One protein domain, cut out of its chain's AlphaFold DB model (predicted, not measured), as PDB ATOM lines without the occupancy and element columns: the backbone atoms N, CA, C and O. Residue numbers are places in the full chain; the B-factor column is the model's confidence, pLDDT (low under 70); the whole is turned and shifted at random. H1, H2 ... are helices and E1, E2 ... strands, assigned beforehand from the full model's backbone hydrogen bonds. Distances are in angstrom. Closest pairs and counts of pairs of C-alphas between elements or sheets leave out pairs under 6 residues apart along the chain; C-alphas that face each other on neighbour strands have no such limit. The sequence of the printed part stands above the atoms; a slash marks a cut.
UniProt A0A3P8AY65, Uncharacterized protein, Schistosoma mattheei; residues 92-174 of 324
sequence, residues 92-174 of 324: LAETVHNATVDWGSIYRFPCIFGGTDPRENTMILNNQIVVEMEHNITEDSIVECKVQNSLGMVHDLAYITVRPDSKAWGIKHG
ATOM      1  N   LEU A  92     132.894  18.804  88.484       96.62
ATOM      2  CA  LEU A  92     133.717  19.446  87.455       96.62
ATOM      3  C   LEU A  92     133.145  19.101  86.074       96.62
ATOM      4  O   LEU A  92     133.066  17.928  85.719       96.62
ATOM      5  N   ALA A  93     132.689  20.106  85.324       94.88
ATOM      6  CA  ALA A  93     132.188  19.924  83.958       94.88
ATOM      7  C   ALA A  93     133.338  19.858  82.939       94.88
ATOM      8  O   ALA A  93     133.304  19.050  82.017       94.88
ATOM      9  N   GLU A  94     134.365  20.680  83.155       95.06
ATOM     10  CA  GLU A  94     135.667  20.619  82.488       95.06
ATOM     11  C   GLU A  94     136.760  20.706  83.554       95.06
ATOM     12  O   GLU A  94     136.559  21.310  84.615       95.06
ATOM     13  N   THR A  95     137.896  20.058  83.295       96.12
ATOM     14  CA  THR A  95     138.921  19.803  84.308       96.12
ATOM     15  C   THR A  95     140.328  19.779  83.715       96.12
ATOM     16  O   THR A  95     140.519  19.821  82.500       96.12
ATOM     17  N   VAL A  96     141.332  19.753  84.588       96.38
ATOM     18  CA  VAL A  96     142.750  19.751  84.218       96.38
ATOM     19  C   VAL A  96     143.175  18.435  83.556       96.38
ATOM     20  O   VAL A  96     142.719  17.349  83.912       96.38
ATOM     21  N   HIS A  97     144.108  18.526  82.605       94.88
ATOM     22  CA  HIS A  97     144.687  17.382  81.899       94.88
ATOM     23  C   HIS A  97     146.200  17.538  81.757       94.88
ATOM     24  O   HIS A  97     146.708  18.660  81.673       94.88
ATOM     25  N   ASN A  98     146.916  16.408  81.720       93.25
ATOM     26  CA  ASN A  98     148.364  16.410  81.532       93.25
ATOM     27  C   ASN A  98     148.718  17.082  80.206       93.25
ATOM     28  O   ASN A  98     148.141  16.763  79.165       93.25
ATOM     29  N   ALA A  99     149.690  17.985  80.244       87.31
ATOM     30  CA  ALA A  99     150.118  18.714  79.062       87.31
ATOM     31  C   ALA A  99     151.615  19.006  79.102       87.31
ATOM     32  O   ALA A  99     152.228  19.096  80.165       87.31
ATOM     33  N   THR A 100     152.193  19.200  77.920       84.06
ATOM     34  CA  THR A 100     153.563  19.688  77.766       84.06
ATOM     35  C   THR A 100     153.529  21.054  77.098       84.06
ATOM     36  O   THR A 100     152.994  21.199  75.996       84.06
ATOM     37  N   VAL A 101     154.117  22.052  77.750       82.88
ATOM     38  CA  VAL A 101     154.136  23.453  77.310       82.88
ATOM     39  C   VAL A 101     155.568  23.944  77.119       82.88
ATOM     40  O   VAL A 101     156.512  23.356  77.642       82.88
ATOM     41  N   ASP A 102     155.753  25.012  76.346       80.38
ATOM     42  CA  ASP A 102     157.053  25.679  76.255       80.38
ATOM     43  C   ASP A 102     157.278  26.568  77.485       80.38
ATOM     44  O   ASP A 102     156.329  27.110  78.055       80.38
ATOM     45  N   TRP A 103     158.533  26.745  77.887       85.50
ATOM     46  CA  TRP A 103     158.902  27.616  78.998       85.50
ATOM     47  C   TRP A 103     158.350  29.038  78.829       85.50
ATOM     48  O   TRP A 103     158.486  29.660  77.774       85.50
ATOM     49  N   GLY A 104     157.736  29.549  79.895       84.50
ATOM     50  CA  GLY A 104     157.105  30.863  79.951       84.50
ATOM     51  C   GLY A 104     155.697  30.911  79.360       84.50
ATOM     52  O   GLY A 104     155.062  31.953  79.463       84.50
ATOM     53  N   SER A 105     155.192  29.822  78.767       83.94
ATOM     54  CA  SER A 105     153.853  29.808  78.164       83.94
ATOM     55  C   SER A 105     152.769  30.120  79.192       83.94
ATOM     56  O   SER A 105     152.806  29.612  80.316       83.94
ATOM     57  N   ILE A 106     151.753  30.867  78.758       89.50
ATOM     58  CA  ILE A 106     150.536  31.093  79.534       89.50
ATOM     59  C   ILE A 106     149.706  29.803  79.519       89.50
ATOM     60  O   ILE A 106     149.194  29.375  78.480       89.50
ATOM     61  N   TYR A 107     149.589  29.173  80.681       91.81
ATOM     62  CA  TYR A 107     148.642  28.104  80.952       91.81
ATOM     63  C   TYR A 107     147.333  28.707  81.446       91.81
ATOM     64  O   TYR A 107     147.326  29.470  82.408       91.81
ATOM     65  N   ARG A 108     146.227  28.336  80.800       94.44
ATOM     66  CA  ARG A 108     144.883  28.715  81.221       94.44
ATOM     67  C   ARG A 108     144.204  27.518  81.872       94.44
ATOM     68  O   ARG A 108     144.057  26.487  81.216       94.44
ATOM     69  N   PHE A 109     143.777  27.658  83.123       96.06
ATOM     70  CA  PHE A 109     142.995  26.639  83.816       96.06
ATOM     71  C   PHE A 109     141.697  26.354  83.039       96.06
ATOM     72  O   PHE A 109     140.922  27.281  82.789       96.06
ATOM     73  N   PRO A 110     141.433  25.090  82.668       95.12
ATOM     74  CA  PRO A 110     140.217  24.696  81.954       95.12
ATOM     75  C   PRO A 110     139.029  24.431  82.896       95.12
ATOM     76  O   PRO A 110     138.004  23.925  82.458       95.12
ATOM     77  N   CYS A 111     139.158  24.707  84.198       94.88
ATOM     78  CA  CYS A 111     138.161  24.306  85.189       94.88
ATOM     79  C   CYS A 111     136.796  24.973  84.937       94.88
ATOM     80  O   CYS A 111     136.677  26.198  85.009       94.88
ATOM     81  N   ILE A 112     135.745  24.167  84.762       96.25
ATOM     82  CA  ILE A 112     134.352  24.627  84.809       96.25
ATOM     83  C   ILE A 112     133.662  23.959  85.996       96.25
ATOM     84  O   ILE A 112     133.454  22.747  86.023       96.25
ATOM     85  N   PHE A 113     133.294  24.770  86.984       96.56
ATOM     86  CA  PHE A 113     132.737  24.313  88.254       96.56
ATOM     87  C   PHE A 113     131.204  24.296  88.236       96.56
ATOM     88  O   PHE A 113     130.572  25.298  87.896       96.56
ATOM     89  N   GLY A 114     130.607  23.181  88.660       95.75
ATOM     90  CA  GLY A 114     129.163  22.990  88.764       95.75
ATOM     91  C   GLY A 114     128.705  22.524  90.149       95.75
ATOM     92  O   GLY A 114     129.502  22.127  90.999       95.75
ATOM     93  N   GLY A 115     127.391  22.575  90.377       94.94
ATOM     94  CA  GLY A 115     126.743  22.220  91.645       94.94
ATOM     95  C   GLY A 115     126.019  23.402  92.297       94.94
ATOM     96  O   GLY A 115     126.218  24.559  91.924       94.94
ATOM     97  N   THR A 116     125.150  23.114  93.267       94.94
ATOM     98  CA  THR A 116     124.346  24.142  93.945       94.94
ATOM     99  C   THR A 116     125.170  24.945  94.948       94.94
ATOM    100  O   THR A 116     125.994  24.377  95.667       94.94
ATOM    101  N   ASP A 117     124.915  26.256  94.993       93.50
ATOM    102  CA  ASP A 117     125.507  27.203  95.937       93.50
ATOM    103  C   ASP A 117     124.962  27.037  97.375       93.50
ATOM    104  O   ASP A 117     123.808  26.638  97.549       93.50
ATOM    105  N   PRO A 118     125.743  27.379  98.419       95.31
ATOM    106  CA  PRO A 118     127.111  27.891  98.358       95.31
ATOM    107  C   PRO A 118     128.117  26.792  97.988       95.31
ATOM    108  O   PRO A 118     128.124  25.716  98.591       95.31
ATOM    109  N   ARG A 119     128.971  27.088  97.001       95.50
ATOM    110  CA  ARG A 119     130.086  26.228  96.592       95.50
ATOM    111  C   ARG A 119     131.416  26.967  96.694       95.50
ATOM    112  O   ARG A 119     131.493  28.167  96.439       95.50
ATOM    113  N   GLU A 120     132.451  26.228  97.054       97.25
ATOM    114  CA  GLU A 120     133.832  26.686  97.059       97.25
ATOM    115  C   GLU A 120     134.522  26.152  95.805       97.25
ATOM    116  O   GLU A 120     134.645  24.939  95.632       97.25
ATOM    117  N   ASN A 121     134.927  27.066  94.923       97.31
ATOM    118  CA  ASN A 121     135.651  26.768  93.692       97.31
ATOM    119  C   ASN A 121     137.119  27.139  93.892       97.31
ATOM    120  O   ASN A 121     137.420  28.285  94.228       97.31
ATOM    121  N   THR A 122     138.028  26.202  93.656       97.81
ATOM    122  CA  THR A 122     139.453  26.398  93.918       97.81
ATOM    123  C   THR A 122     140.273  25.930  92.724       97.81
ATOM    124  O   THR A 122     140.116  24.807  92.246       97.81
ATOM    125  N   MET A 123     141.170  26.797  92.259       97.94
ATOM    126  CA  MET A 123     142.255  26.441  91.349       97.94
ATOM    127  C   MET A 123     143.545  26.424  92.158       97.94
ATOM    128  O   MET A 123     143.779  27.317  92.974       97.94
ATOM    129  N   ILE A 124     144.356  25.391  91.972       98.19
ATOM    130  CA  ILE A 124     145.600  25.208  92.715       98.19
ATOM    131  C   ILE A 124     146.731  25.033  91.705       98.19
ATOM    132  O   ILE A 124     146.652  24.178  90.829       98.19
ATOM    133  N   LEU A 125     147.782  25.840  91.839       97.62
ATOM    134  CA  LEU A 125     149.029  25.736  91.084       97.62
ATOM    135  C   LEU A 125     150.167  25.529  92.080       97.62
ATOM    136  O   LEU A 125     150.355  26.344  92.978       97.62
ATOM    137  N   ASN A 126     150.919  24.437  91.944       96.69
ATOM    138  CA  ASN A 126     152.054  24.103  92.814       96.69
ATOM    139  C   ASN A 126     151.703  24.199  94.308       96.69
ATOM    140  O   ASN A 126     152.426  24.788  95.110       96.69
ATOM    141  N   ASN A 127     150.559  23.610  94.670       95.12
ATOM    142  CA  ASN A 127     150.030  23.568  96.034       95.12
ATOM    143  C   ASN A 127     149.653  24.947  96.624       95.12
ATOM    144  O   ASN A 127     149.451  25.065  97.834       95.12
ATOM    145  N   GLN A 128     149.542  25.984  95.787       96.75
ATOM    146  CA  GLN A 128     149.057  27.315  96.152       96.75
ATOM    147  C   GLN A 128     147.712  27.593  95.484       96.75
ATOM    148  O   GLN A 128     147.539  27.340  94.293       96.75
ATOM    149  N   ILE A 129     146.762  28.131  96.250       97.19
ATOM    150  CA  ILE A 129     145.467  28.553  95.712       97.19
ATOM    151  C   ILE A 129     145.679  29.799  94.854       97.19
ATOM    152  O   ILE A 129     146.242  30.791  95.321       97.19
ATOM    153  N   VAL A 130     145.193  29.746  93.619       96.81
ATOM    154  CA  VAL A 130     145.260  30.845  92.659       96.81
ATOM    155  C   VAL A 130     143.860  31.326  92.290       96.81
ATOM    156  O   VAL A 130     142.901  30.555  92.269       96.81
ATOM    157  N   VAL A 131     143.738  32.629  92.031       93.06
ATOM    158  CA  VAL A 131     142.464  33.286  91.681       93.06
ATOM    159  C   VAL A 131     142.368  33.641  90.199       93.06
ATOM    160  O   VAL A 131     141.269  33.790  89.669       93.06
ATOM    161  N   GLU A 132     143.509  33.775  89.528       93.94
ATOM    162  CA  GLU A 132     143.578  34.060  88.100       93.94
ATOM    163  C   GLU A 132     143.459  32.753  87.311       93.94
ATOM    164  O   GLU A 132     143.863  31.689  87.768       93.94
ATOM    165  N   MET A 133     142.857  32.806  86.122       92.75
ATOM    166  CA  MET A 133     142.778  31.619  85.264       92.75
ATOM    167  C   MET A 133     144.078  31.373  84.501       92.75
ATOM    168  O   MET A 133     144.281  30.267  84.014       92.75
ATOM    169  N   GLU A 134     144.922  32.389  84.337       94.44
ATOM    170  CA  GLU A 134     146.070  32.369  83.437       94.44
ATOM    171  C   GLU A 134     147.373  32.539  84.214       94.44
ATOM    172  O   GLU A 134     147.543  33.502  84.953       94.44
ATOM    173  N   HIS A 135     148.301  31.600  84.035       93.38
ATOM    174  CA  HIS A 135     149.574  31.572  84.747       93.38
ATOM    175  C   HIS A 135     150.725  31.201  83.821       93.38
ATOM    176  O   HIS A 135     150.620  30.281  83.013       93.38
ATOM    177  N   ASN A 136     151.860  31.880  83.977       91.62
ATOM    178  CA  ASN A 136     153.077  31.534  83.251       91.62
ATOM    179  C   ASN A 136     153.729  30.291  83.857       91.62
ATOM    180  O   ASN A 136     154.074  30.277  85.038       91.62
ATOM    181  N   ILE A 137     153.968  29.278  83.028       91.75
ATOM    182  CA  ILE A 137     154.628  28.040  83.449       91.75
ATOM    183  C   ILE A 137     156.107  28.106  83.081       91.75
ATOM    184  O   ILE A 137     156.472  28.110  81.907       91.75
ATOM    185  N   THR A 138     156.974  28.171  84.089       91.31
ATOM    186  CA  THR A 138     158.438  28.274  83.908       91.31
ATOM    187  C   THR A 138     159.207  27.058  84.425       91.31
ATOM    188  O   THR A 138     160.414  26.949  84.203       91.31
ATOM    189  N   GLU A 139     158.504  26.129  85.058       93.94
ATOM    190  CA  GLU A 139     159.000  24.858  85.575       93.94
ATOM    191  C   GLU A 139     157.876  23.822  85.553       93.94
ATOM    192  O   GLU A 139     156.698  24.182  85.440       93.94
ATOM    193  N   ASP A 140     158.240  22.544  85.643       94.62
ATOM    194  CA  ASP A 140     157.268  21.462  85.772       94.62
ATOM    195  C   ASP A 140     156.349  21.753  86.956       94.62
ATOM    196  O   ASP A 140     156.802  22.011  88.070       94.62
ATOM    197  N   SER A 141     155.051  21.770  86.685       96.88
ATOM    198  CA  SER A 141     154.049  22.267  87.613       96.88
ATOM    199  C   SER A 141     152.920  21.264  87.790       96.88
ATOM    200  O   SER A 141     152.577  20.506  86.882       96.88
ATOM    201  N   ILE A 142     152.316  21.286  88.970       97.69
ATOM    202  CA  ILE A 142     151.117  20.520  89.298       97.69
ATOM    203  C   ILE A 142     149.948  21.492  89.358       97.69
ATOM    204  O   ILE A 142     150.014  22.508  90.051       97.69
ATOM    205  N   VAL A 143     148.882  21.166  88.636       97.94
ATOM    206  CA  VAL A 143     147.648  21.952  88.602       97.94
ATOM    207  C   VAL A 143     146.481  21.105  89.077       97.94
ATOM    208  O   VAL A 143     146.400  19.920  88.760       97.94
ATOM    209  N   GLU A 144     145.567  21.710  89.823       98.25
ATOM    210  CA  GLU A 144     144.381  21.036  90.342       98.25
ATOM    211  C   GLU A 144     143.148  21.940  90.238       98.25
ATOM    212  O   GLU A 144     143.192  23.131  90.562       98.25
ATOM    213  N   CYS A 145     142.043  21.349  89.781       98.19
ATOM    214  CA  CYS A 145     140.706  21.918  89.906       98.19
ATOM    215  C   CYS A 145     140.026  21.242  91.093       98.19
ATOM    216  O   CYS A 145     139.943  20.016  91.129       98.19
ATOM    217  N   LYS A 146     139.474  22.015  92.026       98.19
ATOM    218  CA  LYS A 146     138.731  21.491  93.174       98.19
ATOM    219  C   LYS A 146     137.432  22.261  93.369       98.19
ATOM    220  O   LYS A 146     137.405  23.485  93.274       98.19
ATOM    221  N   VAL A 147     136.353  21.542  93.659       98.12
ATOM    222  CA  VAL A 147     135.046  22.124  93.975       98.12
ATOM    223  C   VAL A 147     134.363  21.379  95.104       98.12
ATOM    224  O   VAL A 147     134.377  20.149  95.162       98.12
ATOM    225  N   GLN A 148     133.744  22.128  96.010       97.69
ATOM    226  CA  GLN A 148     133.066  21.574  97.172       97.69
ATOM    227  C   GLN A 148     131.764  22.311  97.477       97.69
ATOM    228  O   GLN A 148     131.696  23.533  97.412       97.69
ATOM    229  N   ASN A 149     130.734  21.564  97.866       96.88
ATOM    230  CA  ASN A 149     129.544  22.097  98.524       96.88
ATOM    231  C   ASN A 149     129.112  21.175  99.676       96.88
ATOM    232  O   ASN A 149     129.806  20.213 100.013       96.88
ATOM    233  N   SER A 150     127.961  21.451 100.294       94.75
ATOM    234  CA  SER A 150     127.453  20.674 101.437       94.75
ATOM    235  C   SER A 150     127.200  19.190 101.137       94.75
ATOM    236  O   SER A 150     127.106  18.392 102.067       94.75
ATOM    237  N   LEU A 151     127.103  18.804  99.861       94.25
ATOM    238  CA  LEU A 151     126.842  17.428  99.425       94.25
ATOM    239  C   LEU A 151     128.119  16.656  99.068       94.25
ATOM    240  O   LEU A 151     128.079  15.438  98.867       94.25
ATOM    241  N   GLY A 152     129.254  17.343  98.960       94.31
ATOM    242  CA  GLY A 152     130.564  16.720  98.845       94.31
ATOM    243  C   GLY A 152     131.575  17.545  98.063       94.31
ATOM    244  O   GLY A 152     131.336  18.695  97.706       94.31
ATOM    245  N   MET A 153     132.720  16.915  97.817       97.31
ATOM    246  CA  MET A 153     133.896  17.507  97.192       97.31
ATOM    247  C   MET A 153     134.345  16.644  96.013       97.31
ATOM    248  O   MET A 153     134.263  15.414  96.081       97.31
ATOM    249  N   VAL A 154     134.778  17.299  94.940       97.56
ATOM    250  CA  VAL A 154     135.369  16.692  93.745       97.56
ATOM    251  C   VAL A 154     136.620  17.483  93.390       97.56
ATOM    252  O   VAL A 154     136.615  18.713  93.456       97.56
ATOM    253  N   HIS A 155     137.685  16.782  93.019       97.62
ATOM    254  CA  HIS A 155     138.917  17.401  92.569       97.62
ATOM    255  C   HIS A 155     139.648  16.500  91.577       97.62
ATOM    256  O   HIS A 155     139.563  15.279  91.691       97.62
ATOM    257  N   ASP A 156     140.369  17.120  90.648       98.00
ATOM    258  CA  ASP A 156     141.230  16.449  89.678       98.00
ATOM    259  C   ASP A 156     142.567  17.177  89.585       98.00
ATOM    260  O   ASP A 156     142.636  18.401  89.731       98.00
ATOM    261  N   LEU A 157     143.620  16.420  89.283       97.12
ATOM    262  CA  LEU A 157     144.997  16.892  89.247       97.12
ATOM    263  C   LEU A 157     145.663  16.521  87.922       97.12
ATOM    264  O   LEU A 157     145.439  15.435  87.384       97.12
ATOM    265  N   ALA A 158     146.514  17.410  87.421       97.31
ATOM    266  CA  ALA A 158     147.321  17.176  86.237       97.31
ATOM    267  C   ALA A 158     148.752  17.695  86.390       97.31
ATOM    268  O   ALA A 158     149.031  18.630  87.142       97.31
ATOM    269  N   TYR A 159     149.648  17.094  85.613       97.00
ATOM    270  CA  TYR A 159     151.048  17.475  85.508       97.00
ATOM    271  C   TYR A 159     151.268  18.278  84.230       97.00
ATOM    272  O   TYR A 159     151.014  17.806  83.117       97.00
ATOM    273  N   ILE A 160     151.769  19.495  84.403       95.38
ATOM    274  CA  ILE A 160     152.210  20.357  83.320       95.38
ATOM    275  C   ILE A 160     153.724  20.256  83.239       95.38
ATOM    276  O   ILE A 160     154.436  20.658  84.151       95.38
ATOM    277  N   THR A 161     154.211  19.711  82.134       90.56
ATOM    278  CA  THR A 161     155.645  19.536  81.889       90.56
ATOM    279  C   THR A 161     156.163  20.663  81.013       90.56
ATOM    280  O   THR A 161     155.571  20.994  79.981       90.56
ATOM    281  N   VAL A 162     157.278  21.264  81.404       85.44
ATOM    282  CA  VAL A 162     158.006  22.206  80.566       85.44
ATOM    283  C   VAL A 162     158.862  21.411  79.601       85.44
ATOM    284  O   VAL A 162     159.665  20.559  79.981       85.44
ATOM    285  N   ARG A 163     158.700  21.700  78.313       79.62
ATOM    286  CA  ARG A 163     159.478  21.053  77.263       79.62
ATOM    287  C   ARG A 163     160.979  21.262  77.522       79.62
ATOM    288  O   ARG A 163     161.387  22.416  77.712       79.62
ATOM    289  N   PRO A 164     161.803  20.200  77.463       74.81
ATOM    290  CA  PRO A 164     163.254  20.330  77.544       74.81
ATOM    291  C   PRO A 164     163.784  21.381  76.561       74.81
ATOM    292  O   PRO A 164     163.222  21.574  75.484       74.81
ATOM    293  N   ASP A 165     164.833  22.099  76.962       71.25
ATOM    294  CA  ASP A 165     165.528  23.141  76.186       71.25
ATOM    295  C   ASP A 165     164.713  24.395  75.799       71.25
ATOM    296  O   ASP A 165     165.287  25.410  75.390       71.25
ATOM    297  N   SER A 166     163.394  24.404  76.023       73.50
ATOM    298  CA  SER A 166     162.536  25.563  75.729       73.50
ATOM    299  C   SER A 166     162.891  26.800  76.568       73.50
ATOM    300  O   SER A 166     162.712  27.926  76.108       73.50
ATOM    301  N   LYS A 167     163.483  26.620  77.758       81.69
ATOM    302  CA  LYS A 167     163.982  27.712  78.615       81.69
ATOM    303  C   LYS A 167     165.130  28.486  77.974       81.69
ATOM    304  O   LYS A 167     165.106  29.714  77.956       81.69
ATOM    305  N   ALA A 168     166.130  27.786  77.436       74.81
ATOM    306  CA  ALA A 168     167.268  28.433  76.783       74.81
ATOM    307  C   ALA A 168     166.817  29.213  75.539       74.81
ATOM    308  O   ALA A 168     167.296  30.319  75.279       74.81
ATOM    309  N   TRP A 169     165.826  28.674  74.822       67.69
ATOM    310  CA  TRP A 169     165.174  29.378  73.726       67.69
ATOM    311  C   TRP A 169     164.422  30.625  74.202       67.69
ATOM    312  O   TRP A 169     164.657  31.705  73.657       67.69
ATOM    313  N   GLY A 170     163.579  30.485  75.228       70.19
ATOM    314  CA  GLY A 170     162.733  31.558  75.748       70.19
ATOM    315  C   GLY A 170     163.524  32.722  76.339       70.19
ATOM    316  O   GLY A 170     163.179  33.879  76.128       70.19
ATOM    317  N   ILE A 171     164.653  32.441  76.996       77.19
ATOM    318  CA  ILE A 171     165.576  33.475  77.487       77.19
ATOM    319  C   ILE A 171     166.230  34.233  76.321       77.19
ATOM    320  O   ILE A 171     166.408  35.446  76.397       77.19
ATOM    321  N   LYS A 172     166.601  33.535  75.239       71.75
ATOM    322  CA  LYS A 172     167.317  34.139  74.106       71.75
ATOM    323  C   LYS A 172     166.401  34.908  73.146       71.75
ATOM    324  O   LYS A 172     166.851  35.883  72.550       71.75
ATOM    325  N   HIS A 173     165.160  34.462  72.961       65.75
ATOM    326  CA  HIS A 173     164.264  34.978  71.918       65.75
ATOM    327  C   HIS A 173     162.914  35.499  72.439       65.75
ATOM    328  O   HIS A 173     162.133  36.006  71.635       65.75
ATOM    329  N   GLY A 174     162.651  35.416  73.746       66.19
ATOM    330  CA  GLY A 174     161.361  35.749  74.356       66.19
ATOM    331  C   GLY A 174     160.428  34.539  74.479       66.19
ATOM    332  O   GLY A 174     160.685  33.477  73.917       66.19
TER     333      GLY A 174
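What this domain is: This is residues 92 to 174 of the 324 residues of an uncharacterized protein of Schistosoma mattheei (UniProt A0A3P8AY65). This is a long, slim sandwich of strands: a twisted sheet built on the hairpin of E8 and E9 makes one layer, and two small strand pairs lie over one of its faces, E1 with E4 near the hairpin's turn and E3 with E7 toward the other end. The short helix H1 lies beyond E9 at that other end. The printed part has 83 residues with nine named strands, E1 to E9, and then H1, and its class is mostly strand. The large sheet is mixed, in the order E2, E9, E8, E5, E6; the two small pairs are antiparallel. The whole is a rod of 50 by 19 by 19 A, only just loose and close to compact, with a radius of gyration of the C-alphas of 14.6 A.

How they stand to each other: Begin with E1, residues 92 to 94, antiparallel to E4, residues 112 to 114; N 93 and O 112 are 2.8 A apart, within hydrogen-bond range. E2, residues 99 to 101, is an edge strand parallel to E9, residues 152 to 162, with N 101 and O 161 at 2.9 A. The pairing of E9 is staggered: its residues 160 to 162 pair with E2, and residues 152 to 160 with E8, residues 141 to 149. Look next at E3, residues 105 to 108, antiparallel to E7, residues 134 to 137, with N 107 and O 135 at 2.8 A. E5, residues 120 to 125, is antiparallel to E8 at 173 degrees, with N 122 and O 146 at 2.8 A. E5 forms a hairpin with edge strand E6, residues 128 to 130; N 130 and O 123 are 2.9 A apart. E8 and E9 form a hairpin too, with N 145 and O 156 at 3.0 A. Between the small pair of E1 and E4 and the large sheet, the closest C-alphas of E4 and E8 are those of Phe 113 and Val 147, 6.5 A apart. H1, residues 166 to 173, is not on the large sheet; every O i to N i+4 pair in it is within hydrogen-bond range.

Where its parts are: Find C-alpha 92, where E1 begins, at (133.717, 19.446, 87.455). E5 is 16.4 A long and E8 26.8 A. E9 runs 33.4 A from C-alpha 152 at (130.564, 16.720, 98.845) to C-alpha 162 at (158.006, 22.206, 80.566). H1, 10.3 A long, ends at C-alpha 173, (164.264, 34.978, 71.918).

The domain as a whole: The two C-alphas farthest apart are those of Leu 151 and Lys 172, 50.6 A. The printed part has no cut, and its nine links are tight. Mean pLDDT of the printed part is 91.2; residues 169 and 173 to 174 are under 70.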